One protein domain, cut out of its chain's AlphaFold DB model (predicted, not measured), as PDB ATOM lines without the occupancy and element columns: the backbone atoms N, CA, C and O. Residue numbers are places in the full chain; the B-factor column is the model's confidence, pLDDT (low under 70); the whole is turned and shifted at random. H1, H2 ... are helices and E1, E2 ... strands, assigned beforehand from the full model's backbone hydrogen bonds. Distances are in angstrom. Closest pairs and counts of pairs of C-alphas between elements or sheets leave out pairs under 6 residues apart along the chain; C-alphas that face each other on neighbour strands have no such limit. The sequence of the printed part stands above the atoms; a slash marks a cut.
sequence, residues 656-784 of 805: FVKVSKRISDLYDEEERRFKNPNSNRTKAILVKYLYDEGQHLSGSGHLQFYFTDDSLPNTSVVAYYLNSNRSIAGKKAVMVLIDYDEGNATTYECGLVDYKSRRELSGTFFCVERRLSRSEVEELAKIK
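This is residues 656 to 784 of the 805 residues of the protein "DNA-directed DNA polymerase" of Ignisphaera aggregans (strain DSM 17230 / JCM 13409 / AQ1.S1) (UniProt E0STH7). A strongly twisted sheet of six antiparallel strands curls round one helix, H2, and a second helix, H3, crosses the sheet's other face, making three layers. The printed part has 129 residues, with three named helices and six named strands in the order E1 H1 H2 E2 E3 E4 E5 E6 H3; the class is mixed. Across the sheet the order is E1 E3 E4 E5 E6 E2. The whole is compact, with a radius of gyration of the C-alphas of 14.5 A, and spans 45 by 27 by 27 A.

Begin at edge strand E1, residues 657 to 662; N 659 and O 719 of E3, residues 716 to 728, are 2.9 A apart, within hydrogen-bond range. H1, residues 663 to 666, only grazes the sheet. H2, residues 680 to 692, comes closest to E3 at the C-alphas of Ile 685 and Ala 719, 5.3 A apart. Edge strand E2, residues 700 to 708, pairs with E6, residues 760 to 773, at N 703 and O 765, 2.9 A. E3 bends by 106 degrees at residue 725. E3, E4, residues 731 to 740, E5, residues 744 to 756, and E6 form a meander of antiparallel hairpins: see N 722 and O 735, 2.9 A, N 736 and O 748, 2.9 A, and N 749 and O 768, 2.9 A. H3, residues 774 to 784, runs across E3 at 88 degrees on the local plane, its height over the sheet 7.9 A. In H2 and H3 every O i to N i+4 pair is within range; H1 is too short for one.

Find C-alpha 657 at (160.813, 183.393, 171.310), where E1 begins. H2, 18.0 A long, begins at (162.503, 185.228, 161.277). E5 measures 35.0 A and E6 38.1 A. H3 ends at C-alpha 784, (152.814, 183.616, 168.961).

The farthest C-alphas, Glu 670 and Gly 743, are 46.0 A apart. The printed part has no cut; H1 to H2 is a long link. Fourteen residues have pLDDT under 70, among them 709 to 716.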
ATOM      1  N   PHE A 656     158.959 186.444 174.725       94.19
ATOM      2  CA  PHE A 656     159.520 186.346 173.377       94.19
ATOM      3  C   PHE A 656     159.979 184.918 173.051       94.19
ATOM      4  O   PHE A 656     160.203 184.081 173.926       94.19
ATOM      5  N   VAL A 657     160.165 184.632 171.760       92.81
ATOM      6  CA  VAL A 657     160.813 183.393 171.310       92.81
ATOM      7  C   VAL A 657     162.321 183.544 171.415       92.81
ATOM      8  O   VAL A 657     162.902 184.369 170.710       92.81
ATOM      9  N   LYS A 658     162.955 182.707 172.239       87.50
ATOM     10  CA  LYS A 658     164.413 182.607 172.338       87.50
ATOM     11  C   LYS A 658     164.979 181.770 171.193       87.50
ATOM     12  O   LYS A 658     164.557 180.636 170.964       87.50
ATOM     13  N   VAL A 659     165.978 182.303 170.499       83.31
ATOM     14  CA  VAL A 659     166.778 181.577 169.509       83.31
ATOM     15  C   VAL A 659     168.256 181.854 169.727       83.31
ATOM     16  O   VAL A 659     168.639 182.972 170.038       83.31
ATOM     17  N   SER A 660     169.087 180.835 169.526       78.00
ATOM     18  CA  SER A 660     170.544 180.968 169.520       78.00
ATOM     19  C   SER A 660     171.115 180.350 168.250       78.00
ATOM     20  O   SER A 660     170.535 179.389 167.718       78.00
ATOM     21  N   LYS A 661     172.176 180.944 167.705       73.88
ATOM     22  CA  LYS A 661     172.886 180.438 166.526       73.88
ATOM     23  C   LYS A 661     174.291 181.042 166.456       73.88
ATOM     24  O   LYS A 661     174.444 182.225 166.763       73.88
ATOM     25  N   ARG A 662     175.290 180.278 166.003       73.12
ATOM     26  CA  ARG A 662     176.614 180.838 165.687       73.12
ATOM     27  C   ARG A 662     176.539 181.592 164.363       73.12
ATOM     28  O   ARG A 662     175.829 181.166 163.447       73.12
ATOM     29  N   ILE A 663     177.271 182.694 164.223       79.69
ATOM     30  CA  ILE A 663     177.317 183.427 162.945       79.69
ATOM     31  C   ILE A 663     177.867 182.532 161.821       79.69
ATOM     32  O   ILE A 663     177.332 182.537 160.712       79.69
ATOM     33  N   SER A 664     178.825 181.656 162.133       75.88
ATOM     34  CA  SER A 664     179.325 180.614 161.224       75.88
ATOM     35  C   SER A 664     178.237 179.660 160.712       75.88
ATOM     36  O   SER A 664     178.276 179.243 159.558       75.88
ATOM     37  N   ASP A 665     177.196 179.365 161.499       80.62
ATOM     38  CA  ASP A 665     176.106 178.467 161.086       80.62
ATOM     39  C   ASP A 665     175.199 179.087 160.008       80.62
ATOM     40  O   ASP A 665     174.245 178.450 159.523       80.62
ATOM     41  N   LEU A 666     175.404 180.368 159.692       83.69
ATOM     42  CA  LEU A 666     174.785 181.033 158.553       83.69
ATOM     43  C   LEU A 666     175.468 180.653 157.238       83.69
ATOM     44  O   LEU A 666     174.875 180.908 156.196       83.69
ATOM     45  N   TYR A 667     176.633 180.010 157.266       83.00
ATOM     46  CA  TYR A 667     177.312 179.479 156.093       83.00
ATOM     47  C   TYR A 667     177.005 177.988 155.890       83.00
ATOM     48  O   TYR A 667     176.715 177.244 156.832       83.00
ATOM     49  N   ASP A 668     176.975 177.572 154.632       78.06
ATOM     50  CA  ASP A 668     176.905 176.185 154.203       78.06
ATOM     51  C   ASP A 668     178.269 175.805 153.628       78.06
ATOM     52  O   ASP A 668     178.649 176.279 152.555       78.06
ATOM     53  N   GLU A 669     179.026 174.997 154.372       65.00
ATOM     54  CA  GLU A 669     180.371 174.584 153.963       65.00
ATOM     55  C   GLU A 669     180.362 173.684 152.721       65.00
ATOM     56  O   GLU A 669     181.305 173.732 151.932       65.00
ATOM     57  N   GLU A 670     179.327 172.856 152.541       63.50
ATOM     58  CA  GLU A 670     179.254 171.915 151.419       63.50
ATOM     59  C   GLU A 670     178.980 172.665 150.118       63.50
ATOM     60  O   GLU A 670     179.665 172.472 149.113       63.50
ATOM     61  N   GLU A 671     178.016 173.582 150.157       72.56
ATOM     62  CA  GLU A 671     177.633 174.391 149.001       72.56
ATOM     63  C   GLU A 671     178.489 175.658 148.845       72.56
ATOM     64  O   GLU A 671     178.339 176.390 147.861       72.56
ATOM     65  N   ARG A 672     179.386 175.917 149.805       76.75
ATOM     66  CA  ARG A 672     180.271 177.090 149.888       76.75
ATOM     67  C   ARG A 672     179.519 178.403 149.670       76.75
ATOM     68  O   ARG A 672     179.903 179.240 148.846       76.75
ATOM     69  N   ARG A 673     178.389 178.547 150.368       83.00
ATOM     70  CA  ARG A 673     177.493 179.704 150.255       83.00
ATOM     71  C   ARG A 673     176.795 180.017 151.567       83.00
ATOM     72  O   ARG A 673     176.569 179.152 152.400       83.00
ATOM     73  N   PHE A 674     176.322 181.249 151.703       83.19
ATOM     74  CA  PHE A 674     175.502 181.637 152.844       83.19
ATOM     75  C   PHE A 674     174.033 181.215 152.718       83.19
ATOM     76  O   PHE A 674     173.415 181.266 151.646       83.19
ATOM     77  N   LYS A 675     173.454 180.831 153.858       83.56
ATOM     78  CA  LYS A 675     172.037 180.516 154.041       83.56
ATOM     79  C   LYS A 675     171.208 181.788 153.913       83.56
ATOM     80  O   LYS A 675     171.569 182.847 154.416       83.56
ATOM     81  N   ASN A 676     170.048 181.667 153.271       82.00
ATOM     82  CA  ASN A 676     169.156 182.796 153.035       82.00
ATOM     83  C   ASN A 676     168.632 183.383 154.372       82.00
ATOM     84  O   ASN A 676     167.956 182.665 155.120       82.00
ATOM     85  N   PRO A 677     168.871 184.676 154.668       84.50
ATOM     86  CA  PRO A 677     168.478 185.287 155.933       84.50
ATOM     87  C   PRO A 677     166.990 185.661 156.034       84.50
ATOM     88  O   PRO A 677     166.594 186.348 156.967       84.50
ATOM     89  N   ASN A 678     166.125 185.211 155.119       84.38
ATOM     90  CA  ASN A 678     164.695 185.549 155.143       84.38
ATOM     91  C   ASN A 678     163.898 184.937 156.314       84.38
ATOM     92  O   ASN A 678     162.795 185.416 156.592       84.38
ATOM     93  N   SER A 679     164.410 183.908 156.997       88.00
ATOM     94  CA  SER A 679     163.715 183.314 158.150       88.00
ATOM     95  C   SER A 679     163.696 184.274 159.347       88.00
ATOM     96  O   SER A 679     164.692 184.946 159.603       88.00
ATOM     97  N   ASN A 680     162.595 184.333 160.110       89.88
ATOM     98  CA  ASN A 680     162.503 185.228 161.277       89.88
ATOM     99  C   ASN A 680     163.611 184.957 162.302       89.88
ATOM    100  O   ASN A 680     164.186 185.908 162.820       89.88
ATOM    101  N   ARG A 681     163.973 183.684 162.513       88.75
ATOM    102  CA  ARG A 681     165.115 183.292 163.348       88.75
ATOM    103  C   ARG A 681     166.416 183.921 162.856       88.75
ATOM    104  O   ARG A 681     167.109 184.554 163.639       88.75
ATOM    105  N   THR A 682     166.745 183.779 161.570       89.25
ATOM    106  CA  THR A 682     167.987 184.354 161.030       89.25
ATOM    107  C   THR A 682     167.980 185.878 161.098       89.25
ATOM    108  O   THR A 682     168.985 186.463 161.484       89.25
ATOM    109  N   LYS A 683     166.853 186.526 160.773       92.00
ATOM    110  CA  LYS A 683     166.723 187.986 160.899       92.00
ATOM    111  C   LYS A 683     166.942 188.441 162.340       92.00
ATOM    112  O   LYS A 683     167.689 189.383 162.551       92.00
ATOM    113  N   ALA A 684     166.328 187.762 163.310       93.06
ATOM    114  CA  ALA A 684     166.475 188.093 164.723       93.06
ATOM    115  C   ALA A 684     167.932 187.985 165.184       93.06
ATOM    116  O   ALA A 684     168.436 188.910 165.809       93.06
ATOM    117  N   ILE A 685     168.616 186.902 164.802       89.62
ATOM    118  CA  ILE A 685     170.041 186.693 165.087       89.62
ATOM    119  C   ILE A 685     170.901 187.809 164.484       89.62
ATOM    120  O   ILE A 685     171.717 188.385 165.187       89.62
ATOM    121  N   LEU A 686     170.698 188.149 163.208       90.81
ATOM    122  CA  LEU A 686     171.484 189.189 162.539       90.81
ATOM    123  C   LEU A 686     171.236 190.584 163.121       90.81
ATOM    124  O   LEU A 686     172.182 191.325 163.343       90.81
ATOM    125  N   VAL A 687     169.978 190.944 163.380       92.19
ATOM    126  CA  VAL A 687     169.630 192.242 163.979       92.19
ATOM    127  C   VAL A 687     170.213 192.357 165.384       92.19
ATOM    128  O   VAL A 687     170.782 193.392 165.715       92.19
ATOM    129  N   LYS A 688     170.106 191.294 166.191       89.38
ATOM    130  CA  LYS A 688     170.670 191.274 167.539       89.38
ATOM    131  C   LYS A 688     172.193 191.374 167.509       89.38
ATOM    132  O   LYS A 688     172.736 192.214 168.207       89.38
ATOM    133  N   TYR A 689     172.851 190.622 166.626       86.19
ATOM    134  CA  TYR A 689     174.292 190.733 166.403       86.19
ATOM    135  C   TYR A 689     174.711 192.169 166.074       86.19
ATOM    136  O   TYR A 689     175.583 192.713 166.730       86.19
ATOM    137  N   LEU A 690     174.055 192.816 165.103       87.75
ATOM    138  CA  LEU A 690     174.383 194.197 164.733       87.75
ATOM    139  C   LEU A 690     174.228 195.161 165.911       87.75
ATOM    140  O   LEU A 690     175.086 196.015 166.115       87.75
ATOM    141  N   TYR A 691     173.159 195.009 166.693       85.62
ATOM    142  CA  TYR A 691     172.975 195.803 167.901       85.62
ATOM    143  C   TYR A 691     174.102 195.573 168.917       85.62
ATOM    144  O   TYR A 691     174.643 196.535 169.459       85.62
ATOM    145  N   ASP A 692     174.483 194.315 169.149       76.06
ATOM    146  CA  ASP A 692     175.541 193.942 170.095       76.06
ATOM    147  C   ASP A 692     176.919 194.469 169.649       76.06
ATOM    148  O   ASP A 692     177.697 194.939 170.483       76.06
ATOM    149  N   GLU A 693     177.161 194.536 168.333       77.25
ATOM    150  CA  GLU A 693     178.308 195.203 167.688       77.25
ATOM    151  C   GLU A 693     178.249 196.748 167.766       77.25
ATOM    152  O   GLU A 693     179.059 197.452 167.162       77.25
ATOM    153  N   GLY A 694     177.292 197.310 168.510       76.69
ATOM    154  CA  GLY A 694     177.161 198.748 168.751       76.69
ATOM    155  C   GLY A 694     176.426 199.517 167.652       76.69
ATOM    156  O   GLY A 694     176.467 200.749 167.637       76.69
ATOM    157  N   GLN A 695     175.754 198.831 166.720       78.81
ATOM    158  CA  GLN A 695     174.918 199.490 165.713       78.81
ATOM    159  C   GLN A 695     173.556 199.846 166.322       78.81
ATOM    160  O   GLN A 695     172.639 199.023 166.382       78.81
ATOM    161  N   HIS A 696     173.418 201.095 166.765       74.75
ATOM    162  CA  HIS A 696     172.193 201.618 167.368       74.75
ATOM    163  C   HIS A 696     171.460 202.584 166.426       74.75
ATOM    164  O   HIS A 696     172.069 203.379 165.712       74.75
ATOM    165  N   LEU A 697     170.129 202.538 166.453       75.44
ATOM    166  CA  LEU A 697     169.231 203.487 165.798       75.44
ATOM    167  C   LEU A 697     168.507 204.307 166.865       75.44
ATOM    168  O   LEU A 697     167.990 203.740 167.815       75.44
ATOM    169  N   SER A 698     168.401 205.622 166.675       57.41
ATOM    170  CA  SER A 698     167.620 206.517 167.545       57.41
ATOM    171  C   SER A 698     166.142 206.642 167.137       57.41
ATOM    172  O   SER A 698     165.408 207.468 167.674       57.41
ATOM    173  N   GLY A 699     165.699 205.863 166.145       62.97
ATOM    174  CA  GLY A 699     164.360 205.953 165.564       62.97
ATOM    175  C   GLY A 699     164.158 204.922 164.459       62.97
ATOM    176  O   GLY A 699     163.999 203.736 164.731       62.97
ATOM    177  N   SER A 700     164.169 205.354 163.199       76.75
ATOM    178  CA  SER A 700     164.139 204.459 162.038       76.75
ATOM    179  C   SER A 700     165.411 204.586 161.209       76.75
ATOM    180  O   SER A 700     165.999 205.662 161.109       76.75
ATOM    181  N   GLY A 701     165.855 203.489 160.604       86.25
ATOM    182  CA  GLY A 701     167.056 203.524 159.783       86.25
ATOM    183  C   GLY A 701     167.464 202.181 159.210       86.25
ATOM    184  O   GLY A 701     166.770 201.169 159.347       86.25
ATOM    185  N   HIS A 702     168.602 202.207 158.526       87.75
ATOM    186  CA  HIS A 702     169.169 201.044 157.871       87.75
ATOM    187  C   HIS A 702     170.264 200.421 158.733       87.75
ATOM    188  O   HIS A 702     171.235 201.091 159.065       87.75
ATOM    189  N   LEU A 703     170.126 199.133 159.043       88.19
ATOM    190  CA  LEU A 703     171.206 198.331 159.608       88.19
ATOM    191  C   LEU A 703     171.820 197.497 158.490       88.19
ATOM    192  O   LEU A 703     171.114 196.732 157.828       88.19
ATOM    193  N   GLN A 704     173.120 197.655 158.271       87.06
ATOM    194  CA  GLN A 704     173.861 196.895 157.271       87.06
ATOM    195  C   GLN A 704     174.687 195.811 157.945       87.06
ATOM    196  O   GLN A 704     175.282 196.038 158.993       87.06
ATOM    197  N   PHE A 705     174.742 194.644 157.319       87.31
ATOM    198  CA  PHE A 705     175.674 193.587 157.689       87.31
ATOM    199  C   PHE A 705     176.503 193.198 156.473       87.31
ATOM    200  O   PHE A 705     176.029 193.265 155.334       87.31
ATOM    201  N   TYR A 706     177.736 192.771 156.725       85.69
ATOM    202  CA  TYR A 706     178.653 192.281 155.709       85.69
ATOM    203  C   TYR A 706     179.555 191.209 156.321       85.69
ATOM    204  O   TYR A 706     180.279 191.486 157.273       85.69
ATOM    205  N   PHE A 707     179.507 189.996 155.772       80.62
ATOM    206  CA  PHE A 707     180.364 188.885 156.172       80.62
ATOM    207  C   PHE A 707     181.016 188.215 154.962       80.62
ATOM    208  O   PHE A 707     180.369 188.017 153.924       80.62
ATOM    209  N   THR A 708     182.265 187.783 155.141       72.19
ATOM    210  CA  THR A 708     183.010 186.938 154.196       72.19
ATOM    211  C   THR A 708     183.306 185.578 154.832       72.19
ATOM    212  O   THR A 708     183.407 185.489 156.053       72.19
ATOM    213  N   ASP A 709     183.421 184.522 154.018       68.00
ATOM    214  CA  ASP A 709     183.650 183.133 154.473       68.00
ATOM    215  C   ASP A 709     184.826 183.020 155.468       68.00
ATOM    216  O   ASP A 709     184.676 182.495 156.567       68.00
ATOM    217  N   ASP A 710     185.960 183.649 155.150       54.88
ATOM    218  CA  ASP A 710     187.194 183.553 155.944       54.88
ATOM    219  C   ASP A 710     187.186 184.374 157.255       54.88
ATOM    220  O   ASP A 710     188.164 184.342 158.002       54.88
ATOM    221  N   SER A 711     186.122 185.134 157.541       54.41
ATOM    222  CA  SER A 711     186.050 186.071 158.678       54.41
ATOM    223  C   SER A 711     184.865 185.845 159.615       54.41
ATOM    224  O   SER A 711     184.640 186.655 160.515       54.41
ATOM    225  N   LEU A 712     184.090 184.768 159.429       66.44
ATOM    226  CA  LEU A 712     182.896 184.547 160.242       66.44
ATOM    227  C   LEU A 712     183.268 184.311 161.709       66.44
ATOM    228  O   LEU A 712     183.918 183.306 162.020       66.44
ATOM    229  N   PRO A 713     182.814 185.177 162.632       61.72
ATOM    230  CA  PRO A 713     183.070 184.961 164.037       61.72
ATOM    231  C   PRO A 713     182.352 183.685 164.478       61.72
ATOM    232  O   PRO A 713     181.167 183.470 164.206       61.72
ATOM    233  N   ASN A 714     183.063 182.827 165.203       64.12
ATOM    234  CA  ASN A 714     182.482 181.655 165.853       64.12
ATOM    235  C   ASN A 714     181.794 182.062 167.172       64.12
ATOM    236  O   ASN A 714     182.009 181.454 168.220       64.12
ATOM    237  N   THR A 715     181.019 183.147 167.103       62.22
ATOM    238  CA  THR A 715     180.308 183.761 168.221       62.22
ATOM    239  C   THR A 715     178.857 183.311 168.168       62.22
ATOM    240  O   THR A 715     178.178 183.467 167.147       62.22
ATOM    241  N   SER A 716     178.387 182.734 169.270       66.12
ATOM    242  CA  SER A 716     176.975 182.427 169.474       66.12
ATOM    243  C   SER A 716     176.218 183.714 169.772       66.12
ATOM    244  O   SER A 716     176.565 184.436 170.700       66.12
ATOM    245  N   VAL A 717     175.162 183.982 169.011       74.00
ATOM    246  CA  VAL A 717     174.274 185.124 169.246       74.00
ATOM    247  C   VAL A 717     172.941 184.597 169.742       74.00
ATOM    248  O   VAL A 717     172.350 183.711 169.120       74.00
ATOM    249  N   VAL A 718     172.453 185.152 170.849       74.88
ATOM    250  CA  VAL A 718     171.131 184.844 171.400       74.88
ATOM    251  C   VAL A 718     170.199 186.006 171.104       74.88
ATOM    252  O   VAL A 718     170.416 187.117 171.574       74.88
ATOM    253  N   ALA A 719     169.131 185.743 170.359       86.19
ATOM    254  CA  ALA A 719     168.104 186.726 170.052       86.19
ATOM    255  C   ALA A 719     166.750 186.300 170.618       86.19
ATOM    256  O   ALA A 719     166.402 185.118 170.649       86.19
ATOM    257  N   TYR A 720     165.961 187.293 171.010       90.56
ATOM    258  CA  TYR A 720     164.586 187.128 171.458       90.56
ATOM    259  C   TYR A 720     163.691 187.881 170.482       90.56
ATOM    260  O   TYR A 720     163.962 189.042 170.177       90.56
ATOM    261  N   TYR A 721     162.660 187.239 169.936       95.50
ATOM    262  CA  TYR A 721     161.797 187.906 168.962       95.50
ATOM    263  C   TYR A 721     160.326 187.509 169.036       95.50
ATOM    264  O   TYR A 721     159.951 186.427 169.489       95.50
ATOM    265  N   LEU A 722     159.495 188.405 168.514       95.50
ATOM    266  CA  LEU A 722     158.087 188.191 168.220       95.50
ATOM    267  C   LEU A 722     157.821 188.458 166.737       95.50
ATOM    268  O   LEU A 722     158.608 189.078 166.013       95.50
ATOM    269  N   ASN A 723     156.699 187.937 166.251       90.06
ATOM    270  CA  ASN A 723     156.273 188.215 164.887       90.06
ATOM    271  C   ASN A 723     155.725 189.640 164.814       90.06
ATOM    272  O   ASN A 723     154.832 189.979 165.585       90.06
ATOM    273  N   SER A 724     156.183 190.433 163.845       88.12
ATOM    274  CA  SER A 724     155.497 191.677 163.502       88.12
ATOM    275  C   SER A 724     154.257 191.387 162.650       88.12
ATOM    276  O   SER A 724     154.247 190.475 161.811       88.12
ATOM    277  N   ASN A 725     153.220 192.203 162.848       84.31
ATOM    278  CA  ASN A 725     152.045 192.268 161.980       84.31
ATOM    279  C   ASN A 725     152.264 193.183 160.760       84.31
ATOM    280  O   ASN A 725     151.413 193.249 159.876       84.31
ATOM    281  N   ARG A 726     153.404 193.877 160.685       86.06
ATOM    282  CA  ARG A 726     153.775 194.779 159.595       86.06
ATOM    283  C   ARG A 726     154.673 194.080 158.580       86.06
ATOM    284  O   ARG A 726     155.365 193.097 158.860       86.06
ATOM    285  N   SER A 727     154.671 194.629 157.373       86.19
ATOM    286  CA  SER A 727     155.633 194.289 156.330       86.19
ATOM    287  C   SER A 727     156.427 195.530 155.958       86.19
ATOM    288  O   SER A 727     155.884 196.630 155.903       86.19
ATOM    289  N   ILE A 728     157.711 195.342 155.693       82.62
ATOM    290  CA  ILE A 728     158.647 196.381 155.270       82.62
ATOM    291  C   ILE A 728     159.240 195.893 153.949       82.62
ATOM    292  O   ILE A 728     159.695 194.751 153.863       82.62
ATOM    293  N   ALA A 729     159.172 196.727 152.908       73.88
ATOM    294  CA  ALA A 729     159.601 196.372 151.550       73.88
ATOM    295  C   ALA A 729     158.989 195.043 151.037       73.88
ATOM    296  O   ALA A 729     159.673 194.198 150.465       73.88
ATOM    297  N   GLY A 730     157.697 194.818 151.302       78.38
ATOM    298  CA  GLY A 730     156.976 193.611 150.869       78.38
ATOM    299  C   GLY A 730     157.336 192.324 151.624       78.38
ATOM    300  O   GLY A 730     156.769 191.272 151.335       78.38
ATOM    301  N   LYS A 731     158.238 192.381 152.613       79.94
ATOM    302  CA  LYS A 731     158.597 191.235 153.459       79.94
ATOM    303  C   LYS A 731     158.087 191.422 154.880       79.94
ATOM    304  O   LYS A 731     158.166 192.512 155.444       79.94
ATOM    305  N   LYS A 732     157.628 190.328 155.493       86.00
ATOM    306  CA  LYS A 732     157.189 190.322 156.893       86.00
ATOM    307  C   LYS A 732     158.337 190.738 157.817       86.00
ATOM    308  O   LYS A 732     159.446 190.185 157.715       86.00
ATOM    309  N   ALA A 733     158.059 191.703 158.689       91.50
ATOM    310  CA  ALA A 733     159.016 192.192 159.668       91.50
ATOM    311  C   ALA A 733     159.121 191.242 160.876       91.50
ATOM    312  O   ALA A 733     158.254 190.394 161.121       91.50
ATOM    313  N   VAL A 734     160.205 191.379 161.631       94.38
ATOM    314  CA  VAL A 734     160.441 190.697 162.907       94.38
ATOM    315  C   VAL A 734     160.662 191.750 163.989       94.38
ATOM    316  O   VAL A 734     161.351 192.730 163.733       94.38
ATOM    317  N   MET A 735     160.061 191.573 165.166       95.31
ATOM    318  CA  MET A 735     160.318 192.431 166.327       95.31
ATOM    319  C   MET A 735     161.345 191.745 167.207       95.31
ATOM    320  O   MET A 735     161.041 190.717 167.808       95.31
ATOM    321  N   VAL A 736     162.555 192.284 167.240       94.94
ATOM    322  CA  VAL A 736     163.683 191.736 167.992       94.94
ATOM    323  C   VAL A 736     163.804 192.518 169.284       94.94
ATOM    324  O   VAL A 736     163.903 193.738 169.237       94.94
ATOM    325  N   LEU A 737     163.763 191.838 170.425       92.75
ATOM    326  CA  LEU A 737     163.980 192.455 171.727       92.75
ATOM    327  C   LEU A 737     165.439 192.889 171.843       92.75
ATOM    328  O   LEU A 737     166.354 192.096 171.605       92.75
ATOM    329  N   ILE A 738     165.621 194.149 172.207       88.94
ATOM    330  CA  ILE A 738     166.918 194.802 172.306       88.94
ATOM    331  C   ILE A 738     167.237 195.123 173.764       88.94
ATOM    332  O   ILE A 738     168.325 194.792 174.225       88.94
ATOM    333  N   ASP A 739     166.264 195.687 174.479       83.50
ATOM    334  CA  ASP A 739     166.346 196.029 175.899       83.50
ATOM    335  C   ASP A 739     164.950 195.910 176.540       83.50
ATOM    336  O   ASP A 739     163.937 195.851 175.835       83.50
ATOM    337  N   TYR A 740     164.872 195.840 177.865       86.12
ATOM    338  CA  TYR A 740     163.623 195.847 178.622       86.12
ATOM    339  C   TYR A 740     163.814 196.407 180.039       86.12
ATOM    340  O   TYR A 740     164.884 196.318 180.639       86.12
ATOM    341  N   ASP A 741     162.735 196.955 180.591       79.06
ATOM    342  CA  ASP A 741     162.587 197.341 181.997       79.06
ATOM    343  C   ASP A 741     161.334 196.673 182.597       79.06
ATOM    344  O   ASP A 741     160.641 195.931 181.905       79.06
ATOM    345  N   GLU A 742     161.031 196.890 183.882       67.06
ATOM    346  CA  GLU A 742     159.911 196.214 184.569       67.06
ATOM    347  C   GLU A 742     158.531 196.438 183.908       67.06
ATOM    348  O   GLU A 742     157.603 195.661 184.146       67.06
ATOM    349  N   GLY A 743     158.379 197.444 183.037       78.62
ATOM    350  CA  GLY A 743     157.110 197.757 182.375       78.62
ATOM    351  C   GLY A 743     157.130 197.732 180.847       78.62
ATOM    352  O   GLY A 743     156.055 197.696 180.242       78.62
ATOM    353  N   ASN A 744     158.302 197.769 180.208       88.38
ATOM    354  CA  ASN A 744     158.414 197.993 178.769       88.38
ATOM    355  C   ASN A 744     159.497 197.142 178.103       88.38
ATOM    356  O   ASN A 744     160.565 196.906 178.659       88.38
ATOM    357  N   ALA A 745     159.242 196.765 176.854       91.62
ATOM    358  CA  ALA A 745     160.221 196.180 175.949       91.62
ATOM    359  C   ALA A 745     160.638 197.207 174.895       91.62
ATOM    360  O   ALA A 745     159.792 197.727 174.165       91.62
ATOM    361  N   THR A 746     161.935 197.438 174.745       92.00
ATOM    362  CA  THR A 746     162.494 198.139 173.589       92.00
ATOM    363  C   THR A 746     162.870 197.102 172.540       92.00
ATOM    364  O   THR A 746     163.670 196.195 172.773       92.00
ATOM    365  N   THR A 747     162.262 197.211 171.364       93.56
ATOM    366  CA  THR A 747     162.422 196.257 170.268       93.56
ATOM    367  C   THR A 747     162.792 196.966 168.974       93.56
ATOM    368  O   THR A 747     162.380 198.099 168.733       93.56
ATOM    369  N   TYR A 748     163.529 196.281 168.104       93.75
ATOM    370  CA  TYR A 748     163.704 196.679 166.712       93.75
ATOM    371  C   TYR A 748     162.751 195.885 165.828       93.75
ATOM    372  O   TYR A 748     162.865 194.667 165.679       93.75
ATOM    373  N   GLU A 749     161.799 196.589 165.225       94.00
ATOM    374  CA  GLU A 749     160.888 196.054 164.224       94.00
ATOM    375  C   GLU A 749     161.549 196.161 162.842       94.00
ATOM    376  O   GLU A 749     161.545 197.218 162.212       94.00
ATOM    377  N   CYS A 750     162.155 195.066 162.380       93.38
ATOM    378  CA  CYS A 750     163.033 195.042 161.212       93.38
ATOM    379  C   CYS A 750     162.472 194.223 160.047       93.38
ATOM    380  O   CYS A 750     162.028 193.084 160.215       93.38
ATOM    381  N   GLY A 751     162.600 194.751 158.831       92.50
ATOM    382  CA  GLY A 751     162.415 194.005 157.587       92.50
ATOM    383  C   GLY A 751     163.668 194.031 156.723       92.50
ATOM    384  O   GLY A 751     164.289 195.074 156.542       92.50
ATOM    385  N   LEU A 752     164.041 192.870 156.183       90.88
ATOM    386  CA  LEU A 752     165.184 192.744 155.279       90.88
ATOM    387  C   LEU A 752     164.840 193.356 153.913       90.88
ATOM    388  O   LEU A 752     164.070 192.757 153.158       90.88
ATOM    389  N   VAL A 753     165.421 194.513 153.602       89.38
ATOM    390  CA  VAL A 753     165.166 195.263 152.362       89.38
ATOM    391  C   VAL A 753     165.920 194.636 151.199       89.38
ATOM    392  O   VAL A 753     165.307 194.275 150.199       89.38
ATOM    393  N   ASP A 754     167.227 194.435 151.366       87.69
ATOM    394  CA  ASP A 754     168.099 193.854 150.345       87.69
ATOM    395  C   ASP A 754     169.104 192.877 150.967       87.69
ATOM    396  O   ASP A 754     169.441 192.976 152.148       87.69
ATOM    397  N   TYR A 755     169.545 191.906 150.173       86.81
ATOM    398  CA  TYR A 755     170.569 190.931 150.525       86.81
ATOM    399  C   TYR A 755     171.253 190.423 149.251       86.81
ATOM    400  O   TYR A 755     170.589 189.938 148.331       86.81
ATOM    401  N   LYS A 756     172.586 190.468 149.226       80.81
ATOM    402  CA  LYS A 756     173.417 189.892 148.164       80.81
ATOM    403  C   LYS A 756     173.942 188.528 148.595       80.81
ATOM    404  O   LYS A 756     174.383 188.368 149.727       80.81
ATOM    405  N   SER A 757     173.925 187.554 147.677       74.25
ATOM    406  CA  SER A 757     174.395 186.188 147.948       74.25
ATOM    407  C   SER A 757     175.209 185.561 146.826       74.25
ATOM    408  O   SER A 757     174.841 185.686 145.656       74.25
ATOM    409  N   ARG A 758     176.225 184.792 147.232       67.44
ATOM    410  CA  ARG A 758     176.714 183.512 146.664       67.44
ATOM    411  C   ARG A 758     177.953 183.048 147.435       67.44
ATOM    412  O   ARG A 758     178.120 181.856 147.621       67.44
ATOM    413  N   ARG A 759     178.771 183.998 147.902       75.56
ATOM    414  CA  ARG A 759     179.983 183.785 148.721       75.56
ATOM    415  C   ARG A 759     180.179 184.824 149.831       75.56
ATOM    416  O   ARG A 759     181.042 184.656 150.677       75.56
ATOM    417  N   GLU A 760     179.362 185.873 149.834       79.88
ATOM    418  CA  GLU A 760     179.372 186.950 150.824       79.88
ATOM    419  C   GLU A 760     177.941 187.122 151.328       79.88
ATOM    420  O   GLU A 760     177.007 187.128 150.520       79.88
ATOM    421  N   LEU A 761     177.763 187.207 152.646       83.62
ATOM    422  CA  LEU A 761     176.477 187.492 153.280       83.62
ATOM    423  C   LEU A 761     176.459 188.966 153.618       83.62
ATOM    424  O   LEU A 761     176.991 189.384 154.641       83.62
ATOM    425  N   SER A 762     175.838 189.751 152.747       87.06
ATOM    426  CA  SER A 762     175.657 191.175 152.984       87.06
ATOM    427  C   SER A 762     174.248 191.615 152.675       87.06
ATOM    428  O   SER A 762     173.574 191.045 151.816       87.06
ATOM    429  N   GLY A 763     173.772 192.619 153.389       89.25
ATOM    430  CA  GLY A 763     172.419 193.098 153.202       89.25
ATOM    431  C   GLY A 763     172.070 194.237 154.130       89.25
ATOM    432  O   GLY A 763     172.853 194.642 154.988       89.25
ATOM    433  N   THR A 764     170.854 194.725 153.936       90.50
ATOM    434  CA  THR A 764     170.334 195.896 154.627       90.50
ATOM    435  C   THR A 764     168.973 195.570 155.212       90.50
ATOM    436  O   THR A 764     168.021 195.255 154.492       90.50
ATOM    437  N   PHE A 765     168.857 195.686 156.528       92.31
ATOM    438  CA  PHE A 765     167.577 195.773 157.211       92.31
ATOM    439  C   PHE A 765     167.116 197.224 157.238       92.31
ATOM    440  O   PHE A 765     167.923 198.126 157.421       92.31
ATOM    441  N   PHE A 766     165.818 197.452 157.080       92.31
ATOM    442  CA  PHE A 766     165.186 198.680 157.546       92.31
ATOM    443  C   PHE A 766     164.479 198.357 158.852       92.31
ATOM    444  O   PHE A 766     163.661 197.432 158.903       92.31
ATOM    445  N   CYS A 767     164.835 199.091 159.893       92.50
ATOM    446  CA  CYS A 767     164.389 198.862 161.254       92.50
ATOM    447  C   CYS A 767     163.751 200.123 161.816       92.50
ATOM    448  O   CYS A 767     164.146 201.241 161.481       92.50
ATOM    449  N   VAL A 768     162.766 199.922 162.683       91.25
ATOM    450  CA  VAL A 768     162.139 200.978 163.475       91.25
ATOM    451  C   VAL A 768     162.202 200.557 164.934       91.25
ATOM    452  O   VAL A 768     161.752 199.461 165.276       91.25
ATOM    453  N   GLU A 769     162.754 201.413 165.786       91.62
ATOM    454  CA  GLU A 769     162.703 201.214 167.229       91.62
ATOM    455  C   GLU A 769     161.265 201.364 167.737       91.62
ATOM    456  O   GLU A 769     160.509 202.257 167.342       91.62
ATOM    457  N   ARG A 770     160.871 200.440 168.606       90.75
ATOM    458  CA  ARG A 770     159.548 200.348 169.207       90.75
ATOM    459  C   ARG A 770     159.697 200.107 170.691       90.75
ATOM    460  O   ARG A 770     160.220 199.069 171.087       90.75
ATOM    461  N   ARG A 771     159.145 201.008 171.494       92.19
ATOM    462  CA  ARG A 771     158.888 200.744 172.905       92.19
ATOM    463  C   ARG A 771     157.474 200.194 173.042       92.19
ATOM    464  O   ARG A 771     156.524 200.862 172.645       92.19
ATOM    465  N   LEU A 772     157.362 198.969 173.533       93.31
ATOM    466  CA  LEU A 772     156.108 198.262 173.757       93.31
ATOM    467  C   LEU A 772     155.856 198.193 175.256       93.31
ATOM    468  O   LEU A 772     156.750 197.818 176.015       93.31
ATOM    469  N   SER A 773     154.639 198.513 175.676       94.62
ATOM    470  CA  SER A 773     154.195 198.240 177.037       94.62
ATOM    471  C   SER A 773     154.100 196.732 177.279       94.62
ATOM    472  O   SER A 773     153.899 195.941 176.352       94.62
ATOM    473  N   ARG A 774     154.181 196.314 178.543       92.31
ATOM    474  CA  ARG A 774     153.999 194.911 178.937       92.31
ATOM    475  C   ARG A 774     152.724 194.287 178.356       92.31
ATOM    476  O   ARG A 774     152.780 193.184 177.825       92.31
ATOM    477  N   SER A 775     151.600 195.007 178.393       92.69
ATOM    478  CA  SER A 775     150.320 194.511 177.868       92.69
ATOM    479  C   SER A 775     150.377 194.210 176.366       92.69
ATOM    480  O   SER A 775     149.795 193.223 175.919       92.69
ATOM    481  N   GLU A 776     151.079 195.034 175.582       93.75
ATOM    482  CA  GLU A 776     151.264 194.795 174.144       93.75
ATOM    483  C   GLU A 776     152.138 193.560 173.894       93.75
ATOM    484  O   GLU A 776     151.845 192.750 173.011       93.75
ATOM    485  N   VAL A 777     153.197 193.380 174.693       94.06
ATOM    486  CA  VAL A 777     154.067 192.197 174.611       94.06
ATOM    487  C   VAL A 777     153.287 190.926 174.949       94.06
ATOM    488  O   VAL A 777     153.386 189.944 174.213       94.06
ATOM    489  N   GLU A 778     152.479 190.939 176.013       93.81
ATOM    490  CA  GLU A 778     151.631 189.808 176.412       93.81
ATOM    491  C   GLU A 778     150.647 189.409 175.299       93.81
ATOM    492  O   GLU A 778     150.489 188.224 175.001       93.81
ATOM    493  N   GLU A 779     150.011 190.378 174.634       92.69
ATOM    494  CA  GLU A 779     149.096 190.109 173.520       92.69
ATOM    495  C   GLU A 779     149.823 189.452 172.334       92.69
ATOM    496  O   GLU A 779     149.392 188.416 171.813       92.69
ATOM    497  N   LEU A 780     150.974 190.001 171.942       93.56
ATOM    498  CA  LEU A 780     151.800 189.451 170.867       93.56
ATOM    499  C   LEU A 780     152.332 188.050 171.203       93.56
ATOM    500  O   LEU A 780     152.384 187.179 170.325       93.56
ATOM    501  N   ALA A 781     152.690 187.807 172.464       94.19
ATOM    502  CA  ALA A 781     153.122 186.503 172.954       94.19
ATOM    503  C   ALA A 781     151.993 185.469 172.866       94.19
ATOM    504  O   ALA A 781     152.205 184.371 172.342       94.19
ATOM    505  N   LYS A 782     150.764 185.825 173.264       92.25
ATOM    506  CA  LYS A 782     149.579 184.957 173.106       92.25
ATOM    507  C   LYS A 782     149.322 184.605 171.644       92.25
ATOM    508  O   LYS A 782     149.071 183.441 171.332       92.25
ATOM    509  N   ILE A 783     149.461 185.568 170.729       91.56
ATOM    510  CA  ILE A 783     149.359 185.315 169.281       91.56
ATOM    511  C   ILE A 783     150.452 184.337 168.830       91.56
ATOM    512  O   ILE A 783     150.175 183.388 168.090       91.56
ATOM    513  N   LYS A 784     151.698 184.518 169.290       93.38
ATOM    514  CA  LYS A 784     152.814 183.616 168.961       93.38
ATOM    515  C   LYS A 784     152.601 182.201 169.518       93.38
ATOM    516  O   LYS A 784     152.965 181.237 168.847       93.38
TER     517      LYS A 784